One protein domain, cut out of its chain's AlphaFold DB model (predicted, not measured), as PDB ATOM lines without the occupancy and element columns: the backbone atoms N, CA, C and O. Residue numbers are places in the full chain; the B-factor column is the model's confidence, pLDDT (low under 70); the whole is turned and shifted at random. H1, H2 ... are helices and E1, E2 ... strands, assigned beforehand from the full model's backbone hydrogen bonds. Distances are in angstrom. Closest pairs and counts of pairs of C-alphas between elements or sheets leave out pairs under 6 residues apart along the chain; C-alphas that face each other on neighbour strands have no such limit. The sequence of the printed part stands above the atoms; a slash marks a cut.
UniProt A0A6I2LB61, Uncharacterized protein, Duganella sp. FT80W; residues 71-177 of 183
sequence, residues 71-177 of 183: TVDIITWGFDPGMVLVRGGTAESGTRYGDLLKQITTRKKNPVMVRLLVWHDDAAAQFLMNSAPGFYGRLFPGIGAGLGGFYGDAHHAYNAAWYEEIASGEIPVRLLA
ATOM      1  N   THR A  71     194.146 225.106 262.246       95.31
ATOM      2  CA  THR A  71     193.384 224.035 261.601       95.31
ATOM      3  C   THR A  71     194.286 222.945 261.058       95.31
ATOM      4  O   THR A  71     195.388 223.230 260.592       95.31
ATOM      5  N   VAL A  72     193.775 221.719 261.054       96.12
ATOM      6  CA  VAL A  72     194.377 220.556 260.400       96.12
ATOM      7  C   VAL A  72     193.288 219.849 259.602       96.12
ATOM      8  O   VAL A  72     192.263 219.465 260.164       96.12
ATOM      9  N   ASP A  73     193.532 219.659 258.309       94.31
ATOM     10  CA  ASP A  73     192.623 218.972 257.394       94.31
ATOM     11  C   ASP A  73     193.283 217.693 256.899       94.31
ATOM     12  O   ASP A  73     194.299 217.737 256.206       94.31
ATOM     13  N   ILE A  74     192.713 216.550 257.271       91.94
ATOM     14  CA  ILE A  74     193.216 215.233 256.889       91.94
ATOM     15  C   ILE A  74     192.214 214.620 255.924       91.94
ATOM     16  O   ILE A  74     191.043 214.450 256.258       91.94
ATOM     17  N   ILE A  75     192.689 214.292 254.726       88.62
ATOM     18  CA  ILE A  75     191.900 213.674 253.663       88.62
ATOM     19  C   ILE A  75     192.616 212.386 253.267       88.62
ATOM     20  O   ILE A  75     193.737 212.439 252.761       88.62
ATOM     21  N   THR A  76     192.012 211.230 253.538       84.75
ATOM     22  CA  THR A  76     192.687 209.935 253.356       84.75
ATOM     23  C   THR A  76     191.718 208.794 253.061       84.75
ATOM     24  O   THR A  76     190.572 208.796 253.500       84.75
ATOM     25  N   TRP A  77     192.193 207.792 252.321       77.50
ATOM     26  CA  TRP A  77     191.475 206.536 252.053       77.50
ATOM     27  C   TRP A  77     191.349 205.625 253.278       77.50
ATOM     28  O   TRP A  77     190.514 204.726 253.323       77.50
ATOM     29  N   GLY A  78     192.228 205.823 254.252       79.19
ATOM     30  CA  GLY A  78     192.280 205.030 255.461       79.19
ATOM     31  C   GLY A  78     192.913 205.810 256.595       79.19
ATOM     32  O   GLY A  78     193.834 206.604 256.373       79.19
ATOM     33  N   PHE A  79     192.404 205.610 257.802       86.31
ATOM     34  CA  PHE A  79     192.891 206.291 258.989       86.31
ATOM     35  C   PHE A  79     192.966 205.315 260.165       86.31
ATOM     36  O   PHE A  79     191.959 204.772 260.618       86.31
ATOM     37  N   ASP A  80     194.186 205.094 260.648       89.31
ATOM     38  CA  ASP A  80     194.473 204.270 261.818       89.31
ATOM     39  C   ASP A  80     194.885 205.180 262.987       89.31
ATOM     40  O   ASP A  80     196.043 205.613 263.047       89.31
ATOM     41  N   PRO A  81     193.970 205.504 263.922       90.44
ATOM     42  CA  PRO A  81     194.307 206.350 265.063       90.44
ATOM     43  C   PRO A  81     195.317 205.685 266.011       90.44
ATOM     44  O   PRO A  81     196.027 206.387 266.728       90.44
ATOM     45  N   GLY A  82     195.417 204.356 266.026       89.94
ATOM     46  CA  GLY A  82     196.342 203.610 266.879       89.94
ATOM     47  C   GLY A  82     197.778 203.608 266.368       89.94
ATOM     48  O   GLY A  82     198.691 203.252 267.113       89.94
ATOM     49  N   MET A  83     198.001 204.009 265.114       90.69
ATOM     50  CA  MET A  83     199.325 204.029 264.501       90.69
ATOM     51  C   MET A  83     200.259 205.004 265.228       90.69
ATOM     52  O   MET A  83     199.911 206.155 265.477       90.69
ATOM     53  N   VAL A  84     201.483 204.566 265.519       91.56
ATOM     54  CA  VAL A  84     202.542 205.425 266.065       91.56
ATOM     55  C   VAL A  84     203.255 206.147 264.919       91.56
ATOM     56  O   VAL A  84     203.837 205.494 264.050       91.56
ATOM     57  N   LEU A  85     203.209 207.486 264.924       88.81
ATOM     58  CA  LEU A  85     203.815 208.322 263.876       88.81
ATOM     59  C   LEU A  85     205.345 208.345 263.967       88.81
ATOM     60  O   LEU A  85     206.032 208.128 262.972       88.81
ATOM     61  N   VAL A  86     205.868 208.575 265.171       88.06
ATOM     62  CA  VAL A  86     207.305 208.581 265.463       88.06
ATOM     63  C   VAL A  86     207.600 207.429 266.404       88.06
ATOM     64  O   VAL A  86     207.168 207.431 267.558       88.06
ATOM     65  N   ARG A  87     208.304 206.422 265.887       83.94
ATOM     66  CA  ARG A  87     208.645 205.207 266.629       83.94
ATOM     67  C   ARG A  87     209.904 205.440 267.464       83.94
ATOM     68  O   ARG A  87     210.869 206.025 266.985       83.94
ATOM     69  N   GLY A  88     209.888 204.966 268.704       79.19
ATOM     70  CA  GLY A  88     211.054 204.863 269.575       79.19
ATOM     71  C   GLY A  88     211.770 203.519 269.403       79.19
ATOM     72  O   GLY A  88     211.929 203.015 268.296       79.19
ATOM     73  N   GLY A  89     212.186 202.905 270.516       71.62
ATOM     74  CA  GLY A  89     212.893 201.615 270.506       71.62
ATOM     75  C   GLY A  89     212.065 200.415 270.017       71.62
ATOM     76  O   GLY A  89     212.635 199.397 269.636       71.62
ATOM     77  N   THR A  90     210.734 200.519 270.010       75.31
ATOM     78  CA  THR A  90     209.795 199.526 269.459       75.31
ATOM     79  C   THR A  90     208.747 200.192 268.560       75.31
ATOM     80  O   THR A  90     208.491 201.393 268.668       75.31
ATOM     81  N   ALA A  91     208.090 199.404 267.700       67.12
ATOM     82  CA  ALA A  91     207.035 199.891 266.800       67.12
ATOM     83  C   ALA A  91     205.806 200.473 267.529       67.12
ATOM     84  O   ALA A  91     205.063 201.253 266.942       67.12
ATOM     85  N   GLU A  92     205.621 200.113 268.799       73.50
ATOM     86  CA  GLU A  92     204.535 200.586 269.666       73.50
ATOM     87  C   GLU A  92     204.984 201.702 270.619       73.50
ATOM     88  O   GLU A  92     204.160 202.346 271.265       73.50
ATOM     89  N   SER A  93     206.294 201.940 270.726       77.69
ATOM     90  CA  SER A  93     206.826 203.009 271.562       77.69
ATOM     91  C   SER A  93     206.711 204.342 270.827       77.69
ATOM     92  O   SER A  93     207.373 204.557 269.816       77.69
ATOM     93  N   GLY A  94     205.858 205.232 271.323       84.69
ATOM     94  CA  GLY A  94     205.668 206.572 270.774       84.69
ATOM     95  C   GLY A  94     204.237 207.063 270.955       84.69
ATOM     96  O   GLY A  94     203.383 206.366 271.503       84.69
ATOM     97  N   THR A  95     203.974 208.289 270.514       89.12
ATOM     98  CA  THR A  95     202.625 208.860 270.552       89.12
ATOM     99  C   THR A  95     201.806 208.310 269.388       89.12
ATOM    100  O   THR A  95     202.222 208.384 268.228       89.12
ATOM    101  N   ARG A  96     200.632 207.754 269.703       92.50
ATOM    102  CA  ARG A  96     199.660 207.324 268.695       92.50
ATOM    103  C   ARG A  96     199.092 208.536 267.976       92.50
ATOM    104  O   ARG A  96     198.919 209.598 268.576       92.50
ATOM    105  N   TYR A  97     198.758 208.372 266.704       93.94
ATOM    106  CA  TYR A  97     198.205 209.439 265.879       93.94
ATOM    107  C   TYR A  97     196.937 210.020 266.524       93.94
ATOM    108  O   TYR A  97     196.807 211.231 266.698       93.94
ATOM    109  N   GLY A  98     196.044 209.149 266.989       93.44
ATOM    110  CA  GLY A  98     194.825 209.527 267.681       93.44
ATOM    111  C   GLY A  98     195.080 210.355 268.940       93.44
ATOM    112  O   GLY A  98     194.396 211.357 269.151       93.44
ATOM    113  N   ASP A  99     196.086 209.995 269.741       94.25
ATOM    114  CA  ASP A  99     196.454 210.733 270.954       94.25
ATOM    115  C   ASP A  99     197.045 212.105 270.618       94.25
ATOM    116  O   ASP A  99     196.708 213.091 271.272       94.25
ATOM    117  N   LEU A 100     197.873 212.201 269.572       95.50
ATOM    118  CA  LEU A 100     198.404 213.482 269.101       95.50
ATOM    119  C   LEU A 100     197.271 214.421 268.667       95.50
ATOM    120  O   LEU A 100     197.259 215.590 269.055       95.50
ATOM    121  N   LEU A 101     196.277 213.912 267.930       95.12
ATOM    122  CA  LEU A 101     195.109 214.703 267.532       95.12
ATOM    123  C   LEU A 101     194.296 215.182 268.744       95.12
ATOM    124  O   LEU A 101     193.890 216.347 268.793       95.12
ATOM    125  N   LYS A 102     194.111 214.338 269.767       94.06
ATOM    126  CA  LYS A 102     193.492 214.763 271.035       94.06
ATOM    127  C   LYS A 102     194.315 215.859 271.715       94.06
ATOM    128  O   LYS A 102     193.758 216.850 272.179       94.06
ATOM    129  N   GLN A 103     195.640 215.733 271.750       94.75
ATOM    130  CA  GLN A 103     196.511 216.725 272.385       94.75
ATOM    131  C   GLN A 103     196.434 218.094 271.697       94.75
ATOM    132  O   GLN A 103     196.261 219.108 272.373       94.75
ATOM    133  N   ILE A 104     196.518 218.152 270.364       95.94
ATOM    134  CA  ILE A 104     196.510 219.435 269.640       95.94
ATOM    135  C   ILE A 104     195.136 220.118 269.645       95.94
ATOM    136  O   ILE A 104     195.060 221.345 269.594       95.94
ATOM    137  N   THR A 105     194.053 219.346 269.750       94.62
ATOM    138  CA  THR A 105     192.682 219.878 269.826       94.62
ATOM    139  C   THR A 105     192.323 220.378 271.227       94.62
ATOM    140  O   THR A 105     191.534 221.311 271.360       94.62
ATOM    141  N   THR A 106     192.927 219.810 272.279       94.31
ATOM    142  CA  THR A 106     192.610 220.126 273.688       94.31
ATOM    143  C   THR A 106     193.652 220.992 274.403       94.31
ATOM    144  O   THR A 106     193.433 221.423 275.540       94.31
ATOM    145  N   ARG A 107     194.800 221.283 273.776       94.25
ATOM    146  CA  ARG A 107     195.836 222.133 274.380       94.25
ATOM    147  C   ARG A 107     195.334 223.555 274.657       94.25
ATOM    148  O   ARG A 107     194.565 224.140 273.903       94.25
ATOM    149  N   LYS A 108     195.855 224.156 275.733       93.56
ATOM    150  CA  LYS A 108     195.432 225.487 276.212       93.56
ATOM    151  C   LYS A 108     195.777 226.630 275.255       93.56
ATOM    152  O   LYS A 108     195.030 227.597 275.157       93.56
ATOM    153  N   LYS A 109     196.944 226.556 274.612       93.75
ATOM    154  CA  LYS A 109     197.435 227.581 273.689       93.75
ATOM    155  C   LYS A 109     197.175 227.113 272.265       93.75
ATOM    156  O   LYS A 109     197.654 226.046 271.900       93.75
ATOM    157  N   ASN A 110     196.475 227.928 271.481       93.12
ATOM    158  CA  ASN A 110     196.171 227.657 270.075       93.12
ATOM    159  C   ASN A 110     195.489 226.282 269.875       93.12
ATOM    160  O   ASN A 110     196.083 225.416 269.229       93.12
ATOM    161  N   PRO A 111     194.309 226.020 270.472       94.38
ATOM    162  CA  PRO A 111     193.593 224.767 270.232       94.38
ATOM    163  C   PRO A 111     193.272 224.632 268.738       94.38
ATOM    164  O   PRO A 111     192.718 225.548 268.126       94.38
ATOM    165  N   VAL A 112     193.656 223.503 268.149       96.69
ATOM    166  CA  VAL A 112     193.545 223.263 266.706       96.69
ATOM    167  C   VAL A 112     192.194 222.633 266.387       96.69
ATOM    168  O   VAL A 112     191.797 221.662 267.023       96.69
ATOM    169  N   MET A 113     191.500 223.135 265.366       94.19
ATOM    170  CA  MET A 113     190.337 222.451 264.798       94.19
ATOM    171  C   MET A 113     190.802 221.388 263.800       94.19
ATOM    172  O   MET A 113     191.409 221.721 262.781       94.19
ATOM    173  N   VAL A 114     190.479 220.121 264.056       94.25
ATOM    174  CA  VAL A 114     190.814 219.016 263.148       94.25
ATOM    175  C   VAL A 114     189.573 218.604 262.354       94.25
ATOM    176  O   VAL A 114     188.517 218.344 262.934       94.25
ATOM    177  N   ARG A 115     189.697 218.523 261.026       92.44
ATOM    178  CA  ARG A 115     188.675 217.981 260.120       92.44
ATOM    179  C   ARG A 115     189.234 216.744 259.434       92.44
ATOM    180  O   ARG A 115     190.281 216.807 258.795       92.44
ATOM    181  N   LEU A 116     188.539 215.627 259.587       88.50
ATOM    182  CA  LEU A 116     188.952 214.330 259.073       88.50
ATOM    183  C   LEU A 116     187.924 213.857 258.042       88.50
ATOM    184  O   LEU A 116     186.795 213.535 258.398       88.50
ATOM    185  N   LEU A 117     188.315 213.838 256.770       86.06
ATOM    186  CA  LEU A 117     187.553 213.247 255.672       86.06
ATOM    187  C   LEU A 117     188.183 211.895 255.337       86.06
ATOM    188  O   LEU A 117     189.305 211.832 254.829       86.06
ATOM    189  N   VAL A 118     187.462 210.820 255.644       79.88
ATOM    190  CA  VAL A 118     187.921 209.450 255.398       79.88
ATOM    191  C   VAL A 118     186.952 208.780 254.449       79.88
ATOM    192  O   VAL A 118     185.759 208.701 254.742       79.88
ATOM    193  N   TRP A 119     187.464 208.286 253.323       70.81
ATOM    194  CA  TRP A 119     186.681 207.367 252.506       70.81
ATOM    195  C   TRP A 119     186.551 206.053 253.257       70.81
ATOM    196  O   TRP A 119     187.544 205.422 253.613       70.81
ATOM    197  N   HIS A 120     185.316 205.641 253.489       61.00
ATOM    198  CA  HIS A 120     185.023 204.307 253.962       61.00
ATOM    199  C   HIS A 120     183.959 203.714 253.035       61.00
ATOM    200  O   HIS A 120     182.920 204.326 252.791       61.00
ATOM    201  N   ASP A 121     184.255 202.551 252.458       53.34
ATOM    202  CA  ASP A 121     183.306 201.818 251.622       53.34
ATOM    203  C   ASP A 121     182.187 201.179 252.474       53.34
ATOM    204  O   ASP A 121     182.037 201.458 253.665       53.34
ATOM    205  N   ASP A 122     181.369 200.302 251.889       58.38
ATOM    206  CA  ASP A 122     180.455 199.465 252.668       58.38
ATOM    207  C   ASP A 122     181.236 198.501 253.599       58.38
ATOM    208  O   ASP A 122     182.416 198.205 253.380       58.38
ATOM    209  N   ALA A 123     180.588 198.023 254.667       56.94
ATOM    210  CA  ALA A 123     181.181 197.132 255.669       56.94
ATOM    211  C   ALA A 123     181.907 195.901 255.070       56.94
ATOM    212  O   ALA A 123     182.903 195.443 255.630       56.94
ATOM    213  N   ALA A 124     181.458 195.389 253.921       52.44
ATOM    214  CA  ALA A 124     182.074 194.285 253.193       52.44
ATOM    215  C   ALA A 124     183.430 194.658 252.566       52.44
ATOM    216  O   ALA A 124     184.379 193.878 252.637       52.44
ATOM    217  N   ALA A 125     183.560 195.854 251.993       51.97
ATOM    218  CA  ALA A 125     184.828 196.337 251.447       51.97
ATOM    219  C   ALA A 125     185.822 196.700 252.562       51.97
ATOM    220  O   ALA A 125     187.018 196.453 252.432       51.97
ATOM    221  N   GLN A 126     185.334 197.166 253.712       55.50
ATOM    222  CA  GLN A 126     186.162 197.391 254.902       55.50
ATOM    223  C   GLN A 126     186.654 196.088 255.534       55.50
ATOM    224  O   GLN A 126     187.804 196.021 255.965       55.50
ATOM    225  N   PHE A 127     185.854 195.019 255.490       54.12
ATOM    226  CA  PHE A 127     186.306 193.675 255.861       54.12
ATOM    227  C   PHE A 127     187.447 193.164 254.958       54.12
ATOM    228  O   PHE A 127     188.310 192.423 255.421       54.12
ATOM    229  N   LEU A 128     187.483 193.580 253.685       51.62
ATOM    230  CA  LEU A 128     188.515 193.184 252.719       51.62
ATOM    231  C   LEU A 128     189.762 194.087 252.734       51.62
ATOM    232  O   LEU A 128     190.866 193.591 252.526       51.62
ATOM    233  N   MET A 129     189.597 195.398 252.944       52.59
ATOM    234  CA  MET A 129     190.665 196.399 252.789       52.59
ATOM    235  C   MET A 129     191.213 196.945 254.116       52.59
ATOM    236  O   MET A 129     192.328 197.460 254.132       52.59
ATOM    237  N   ASN A 130     190.457 196.833 255.217       58.62
ATOM    238  CA  ASN A 130     190.816 197.257 256.580       58.62
ATOM    239  C   ASN A 130     191.473 198.653 256.662       58.62
ATOM    240  O   ASN A 130     192.428 198.862 257.410       58.62
ATOM    241  N   SER A 131     190.988 199.609 255.859       57.69
ATOM    242  CA  SER A 131     191.606 200.933 255.720       57.69
ATOM    243  C   SER A 131     191.296 201.862 256.898       57.69
ATOM    244  O   SER A 131     192.081 202.763 257.187       57.69
ATOM    245  N   ALA A 132     190.198 201.635 257.623       58.66
ATOM    246  CA  ALA A 132     189.827 202.382 258.825       58.66
ATOM    247  C   ALA A 132     189.603 201.421 260.013       58.66
ATOM    248  O   ALA A 132     188.459 201.171 260.414       58.66
ATOM    249  N   PRO A 133     190.677 200.832 260.578       60.56
ATOM    250  CA  PRO A 133     190.553 199.833 261.636       60.56
ATOM    251  C   PRO A 133     189.814 200.426 262.840       60.56
ATOM    252  O   PRO A 133     190.226 201.455 263.359       60.56
ATOM    253  N   GLY A 134     188.740 199.773 263.294       55.88
ATOM    254  CA  GLY A 134     187.916 200.220 264.430       55.88
ATOM    255  C   GLY A 134     186.734 201.139 264.079       55.88
ATOM    256  O   GLY A 134     185.927 201.425 264.956       55.88
ATOM    257  N   PHE A 135     186.576 201.563 262.821       56.75
ATOM    258  CA  PHE A 135     185.496 202.478 262.418       56.75
ATOM    259  C   PHE A 135     184.081 201.871 262.529       56.75
ATOM    260  O   PHE A 135     183.148 202.555 262.936       56.75
ATOM    261  N   TYR A 136     183.911 200.571 262.253       55.94
ATOM    262  CA  TYR A 136     182.617 199.862 262.363       55.94
ATOM    263  C   TYR A 136     182.335 199.315 263.774       55.94
ATOM    264  O   TYR A 136     181.581 198.356 263.942       55.94
ATOM    265  N   GLY A 137     182.926 199.934 264.796       54.78
ATOM    266  CA  GLY A 137     182.691 199.608 266.197       54.78
ATOM    267  C   GLY A 137     183.557 198.473 266.743       54.78
ATOM    268  O   GLY A 137     184.526 198.013 266.134       54.78
ATOM    269  N   ARG A 138     183.214 198.048 267.963       48.00
ATOM    270  CA  ARG A 138     183.937 197.010 268.704       48.00
ATOM    271  C   ARG A 138     183.560 195.621 268.194       48.00
ATOM    272  O   ARG A 138     182.400 195.223 268.254       48.00
ATOM    273  N   LEU A 139     184.555 194.834 267.796       46.56
ATOM    274  CA  LEU A 139     184.390 193.393 267.617       46.56
ATOM    275  C   LEU A 139     184.280 192.737 269.006       46.56
ATOM    276  O   LEU A 139     185.287 192.436 269.640       46.56
ATOM    277  N   PHE A 140     183.059 192.544 269.508       32.16
ATOM    278  CA  PHE A 140     182.782 191.727 270.695       32.16
ATOM    279  C   PHE A 140     181.673 190.712 270.371       32.16
ATOM    280  O   PHE A 140     180.609 191.141 269.927       32.16
ATOM    281  N   PRO A 141     181.843 189.393 270.614       45.78
ATOM    282  CA  PRO A 141     183.025 188.679 271.104       45.78
ATOM    283  C   PRO A 141     183.993 188.317 269.961       45.78
ATOM    284  O   PRO A 141     183.592 188.241 268.805       45.78
ATOM    285  N   GLY A 142     185.263 188.057 270.291       41.69
ATOM    286  CA  GLY A 142     186.354 187.713 269.361       41.69
ATOM    287  C   GLY A 142     186.214 186.381 268.602       41.69
ATOM    288  O   GLY A 142     187.205 185.696 268.374       41.69
ATOM    289  N   ILE A 143     185.009 185.991 268.188       36.91
ATOM    290  CA  ILE A 143     184.796 184.930 267.203       36.91
ATOM    291  C   ILE A 143     184.786 185.610 265.831       36.91
ATOM    292  O   ILE A 143     183.748 186.039 265.342       36.91
ATOM    293  N   GLY A 144     185.974 185.771 265.247       39.91
ATOM    294  CA  GLY A 144     186.147 186.395 263.927       39.91
ATOM    295  C   GLY A 144     187.360 187.315 263.800       39.91
ATOM    296  O   GLY A 144     187.791 187.575 262.679       39.91
ATOM    297  N   ALA A 145     187.988 187.710 264.918       40.12
ATOM    298  CA  ALA A 145     189.279 188.418 264.918       40.12
ATOM    299  C   ALA A 145     190.381 187.637 264.159       40.12
ATOM    300  O   ALA A 145     191.342 188.213 263.655       40.12
ATOM    301  N   GLY A 146     190.194 186.321 264.003       40.00
ATOM    302  CA  GLY A 146     191.076 185.426 263.258       40.00
ATOM    303  C   GLY A 146     190.864 185.338 261.742       40.00
ATOM    304  O   GLY A 146     191.601 184.586 261.116       40.00
ATOM    305  N   LEU A 147     189.904 186.042 261.125       42.94
ATOM    306  CA  LEU A 147     189.767 185.987 259.656       42.94
ATOM    307  C   LEU A 147     190.601 187.053 258.921       42.94
ATOM    308  O   LEU A 147     190.884 186.866 257.743       42.94
ATOM    309  N   GLY A 148     191.035 188.118 259.615       45.91
ATOM    310  CA  GLY A 148     191.860 189.195 259.042       45.91
ATOM    311  C   GLY A 148     193.290 189.295 259.594       45.91
ATOM    312  O   GLY A 148     194.203 189.584 258.835       45.91
ATOM    313  N   GLY A 149     193.524 189.055 260.892       50.84
ATOM    314  CA  GLY A 149     194.877 188.946 261.473       50.84
ATOM    315  C   GLY A 149     195.821 190.159 261.330       50.84
ATOM    316  O   GLY A 149     197.011 190.015 261.598       50.84
ATOM    317  N   PHE A 150     195.342 191.334 260.903       54.62
ATOM    318  CA  PHE A 150     196.214 192.466 260.557       54.62
ATOM    319  C   PHE A 150     196.738 193.261 261.770       54.62
ATOM    320  O   PHE A 150     197.855 193.771 261.705       54.62
ATOM    321  N   TYR A 151     195.977 193.356 262.871       62.75
ATOM    322  CA  TYR A 151     196.368 194.091 264.088       62.75
ATOM    323  C   TYR A 151     196.005 193.319 265.365       62.75
ATOM    324  O   TYR A 151     195.086 192.503 265.368       62.75
ATOM    325  N   GLY A 152     196.716 193.588 266.466       72.38
ATOM    326  CA  GLY A 152     196.420 192.988 267.771       72.38
ATOM    327  C   GLY A 152     195.137 193.536 268.414       72.38
ATOM    328  O   GLY A 152     194.751 194.682 268.174       72.38
ATOM    329  N   ASP A 153     194.511 192.746 269.290       77.50
ATOM    330  CA  ASP A 153     193.221 193.071 269.928       77.50
ATOM    331  C   ASP A 153     193.218 194.428 270.652       77.50
ATOM    332  O   ASP A 153     192.256 195.192 270.568       77.50
ATOM    333  N   ALA A 154     194.319 194.768 271.329       80.19
ATOM    334  CA  ALA A 154     194.458 196.038 272.041       80.19
ATOM    335  C   ALA A 154     194.479 197.258 271.098       80.19
ATOM    336  O   ALA A 154     193.963 198.319 271.455       80.19
ATOM    337  N   HIS A 155     195.048 197.109 269.897       82.69
ATOM    338  CA  HIS A 155     195.091 198.159 268.872       82.69
ATOM    339  C   HIS A 155     193.697 198.408 268.300       82.69
ATOM    340  O   HIS A 155     193.227 199.543 268.262       82.69
ATOM    341  N   HIS A 156     192.985 197.331 267.960       79.00
ATOM    342  CA  HIS A 156     191.603 197.414 267.497       79.00
ATOM    343  C   HIS A 156     190.665 198.028 268.544       79.00
ATOM    344  O   HIS A 156     189.851 198.886 268.203       79.00
ATOM    345  N   ALA A 157     190.794 197.629 269.812       81.81
ATOM    346  CA  ALA A 157     189.988 198.181 270.898       81.81
ATOM    347  C   ALA A 157     190.234 199.685 271.095       81.81
ATOM    348  O   ALA A 157     189.276 200.441 271.263       81.81
ATOM    349  N   TYR A 158     191.498 200.127 271.036       87.00
ATOM    350  CA  TYR A 158     191.835 201.550 271.093       87.00
ATOM    351  C   TYR A 158     191.206 202.317 269.929       87.00
ATOM    352  O   TYR A 158     190.582 203.352 270.150       87.00
ATOM    353  N   ASN A 159     191.320 201.800 268.705       86.69
ATOM    354  CA  ASN A 159     190.787 202.496 267.542       86.69
ATOM    355  C   ASN A 159     189.266 202.631 267.583       86.69
ATOM    356  O   ASN A 159     188.743 203.699 267.277       86.69
ATOM    357  N   ALA A 160     188.559 201.570 267.985       82.62
ATOM    358  CA  ALA A 160     187.108 201.605 268.122       82.62
ATOM    359  C   ALA A 160     186.664 202.647 269.156       82.62
ATOM    360  O   ALA A 160     185.798 203.466 268.864       82.62
ATOM    361  N   ALA A 161     187.311 202.677 270.327       86.75
ATOM    362  CA  ALA A 161     187.039 203.695 271.340       86.75
ATOM    363  C   ALA A 161     187.335 205.113 270.821       86.75
ATOM    364  O   ALA A 161     186.548 206.028 271.032       86.75
ATOM    365  N   TRP A 162     188.431 205.294 270.080       89.06
ATOM    366  CA  TRP A 162     188.791 206.593 269.516       89.06
ATOM    367  C   TRP A 162     187.744 207.121 268.524       89.06
ATOM    368  O   TRP A 162     187.387 208.298 268.574       89.06
ATOM    369  N   TYR A 163     187.224 206.259 267.646       84.12
ATOM    370  CA  TYR A 163     186.145 206.628 266.730       84.12
ATOM    371  C   TYR A 163     184.821 206.896 267.458       84.12
ATOM    372  O   TYR A 163     184.125 207.846 267.096       84.12
ATOM    373  N   GLU A 164     184.495 206.123 268.501       83.56
ATOM    374  CA  GLU A 164     183.331 206.367 269.369       83.56
ATOM    375  C   GLU A 164     183.396 207.764 270.018       83.56
ATOM    376  O   GLU A 164     182.424 208.513 269.944       83.56
ATOM    377  N   GLU A 165     184.548 208.147 270.582       84.31
ATOM    378  CA  GLU A 165     184.756 209.458 271.227       84.31
ATOM    379  C   GLU A 165     184.628 210.641 270.246       84.31
ATOM    380  O   GLU A 165     184.193 211.737 270.606       84.31
ATOM    381  N   ILE A 166     185.003 210.448 268.982       83.81
ATOM    382  CA  ILE A 166     184.848 211.482 267.949       83.81
ATOM    383  C   ILE A 166     183.410 211.569 267.462       83.81
ATOM    384  O   ILE A 166     182.892 212.671 267.283       83.81
ATOM    385  N   ALA A 167     182.751 210.425 267.282       79.19
ATOM    386  CA  ALA A 167     181.347 210.379 266.900       79.19
ATOM    387  C   ALA A 167     180.436 210.977 267.987       79.19
ATOM    388  O   ALA A 167     179.440 211.621 267.659       79.19
ATOM    389  N   SER A 168     180.788 210.817 269.269       79.38
ATOM    390  CA  SER A 168     180.072 211.436 270.392       79.38
ATOM    391  C   SER A 168     180.360 212.935 270.551       79.38
ATOM    392  O   SER A 168     179.631 213.627 271.264       79.38
ATOM    393  N   GLY A 169     181.390 213.457 269.875       78.19
ATOM    394  CA  GLY A 169     181.818 214.851 269.975       78.19
ATOM    395  C   GLY A 169     182.607 215.173 271.247       78.19
ATOM    396  O   GLY A 169     182.801 216.351 271.552       78.19
ATOM    397  N   GLU A 170     183.073 214.159 271.985       76.25
ATOM    398  CA  GLU A 170     183.943 214.342 273.155       76.25
ATOM    399  C   GLU A 170     185.302 214.937 272.768       76.25
ATOM    400  O   GLU A 170     185.896 215.700 273.533       76.25
ATOM    401  N   ILE A 171     185.774 214.643 271.552       76.81
ATOM    402  CA  ILE A 171     186.998 215.214 270.985       76.81
ATOM    403  C   ILE A 171     186.627 216.213 269.876       76.81
ATOM    404  O   ILE A 171     185.806 215.882 269.020       76.81
ATOM    405  N   PRO A 172     187.272 217.398 269.781       79.50
ATOM    406  CA  PRO A 172     187.000 218.400 268.743       79.50
ATOM    407  C   PRO A 172     187.575 218.038 267.356       79.50
ATOM    408  O   PRO A 172     188.058 218.901 266.619       79.50
ATOM    409  N   VAL A 173     187.531 216.759 266.988       79.75
ATOM    410  CA  VAL A 173     187.799 216.279 265.630       79.75
ATOM    411  C   VAL A 173     186.452 216.113 264.943       79.75
ATOM    412  O   VAL A 173     185.565 215.439 265.454       79.75
ATOM    413  N   ARG A 174     186.273 216.731 263.778       79.00
ATOM    414  CA  ARG A 174     185.043 216.579 262.995       79.00
ATOM    415  C   ARG A 174     185.261 215.559 261.894       79.00
ATOM    416  O   ARG A 174     186.026 215.826 260.967       79.00
ATOM    417  N   LEU A 175     184.570 214.428 261.987       73.12
ATOM    418  CA  LEU A 175     184.473 213.480 260.888       73.12
ATOM    419  C   LEU A 175     183.535 214.057 259.821       73.12
ATOM    420  O   LEU A 175     182.360 214.313 260.080       73.12
ATOM    421  N   LEU A 176     184.071 214.294 258.630       67.62
ATOM    422  CA  LEU A 176     183.300 214.702 257.466       67.62
ATOM    423  C   LEU A 176     182.871 213.419 256.746       67.62
ATOM    424  O   LEU A 176     183.679 212.805 256.056       67.62
ATOM    425  N   ALA A 177     181.638 212.970 256.976       57.72
ATOM    426  CA  ALA A 177     181.063 211.834 256.264       57.72
ATOM    427  C   ALA A 177     180.377 212.288 254.961       57.72
ATOM    428  O   ALA A 177     179.959 213.437 254.849       57.72
TER     429      ALA A 177
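What this domain is: This is residues 71 to 177 of the 183 residues of an uncharacterized protein of Duganella sp. FT80W (UniProt A0A6I2LB61). A small parallel sheet has H1 and one end of H3 over one face, in two layers; H2 and the long loops 77 to 96 and 130 to 152 lie mostly away from the sheet. The printed part has 107 residues, in order E1 H1 E2 H2 H3 E3, sheet order E1 E2 E3. The class is mixed, helices and strands, with under half of the residues in named elements. It is compact, radius of gyration of the C-alphas 14.2 A, spanning 45 by 36 by 22 A.

How they stand to each other: E1, residues 71 to 76, is the parallel neighbour of E2, residues 113 to 118; N 72 and O 113, 2.9 A apart, are within hydrogen-bond range. E2 and E3, residues 173 to 176, are parallel neighbours; N 174 and O 114, 2.9 A apart, are within range. H1, residues 97 to 106, is on the sheet; its closest C-alpha pair with E2 is Thr 105 and Met 113, 6.1 A. H3, residues 153 to 167, is on it too; its closest C-alpha pair with E3 is Ile 166 and Val 173, 6.1 A. H2, residues 123 to 129, is not on the sheet and is apart from H3. Each O i to N i+4 pair is within range in H1, H2 and H3. E1, H1, E2 and E2, H2 H3, E3 are strand-helix-strand units, parallel strands joined through helices, with right-handed crossovers.

Where its parts are: E1 begins at C-alpha 71 (193.384, 224.035, 261.601); H3 is 21.2 A long; E3 ends at C-alpha 176 (183.300, 214.702, 257.466).

The domain as a whole: The farthest C-alphas, of Lys 109 and Ile 143, are 45.0 A apart. The printed part has no cut; the links E1 to H1 and H2 to H3 are long. The model's pLDDT is under 70 at residue 91, residues 120 to 151 and residues 176 to 177.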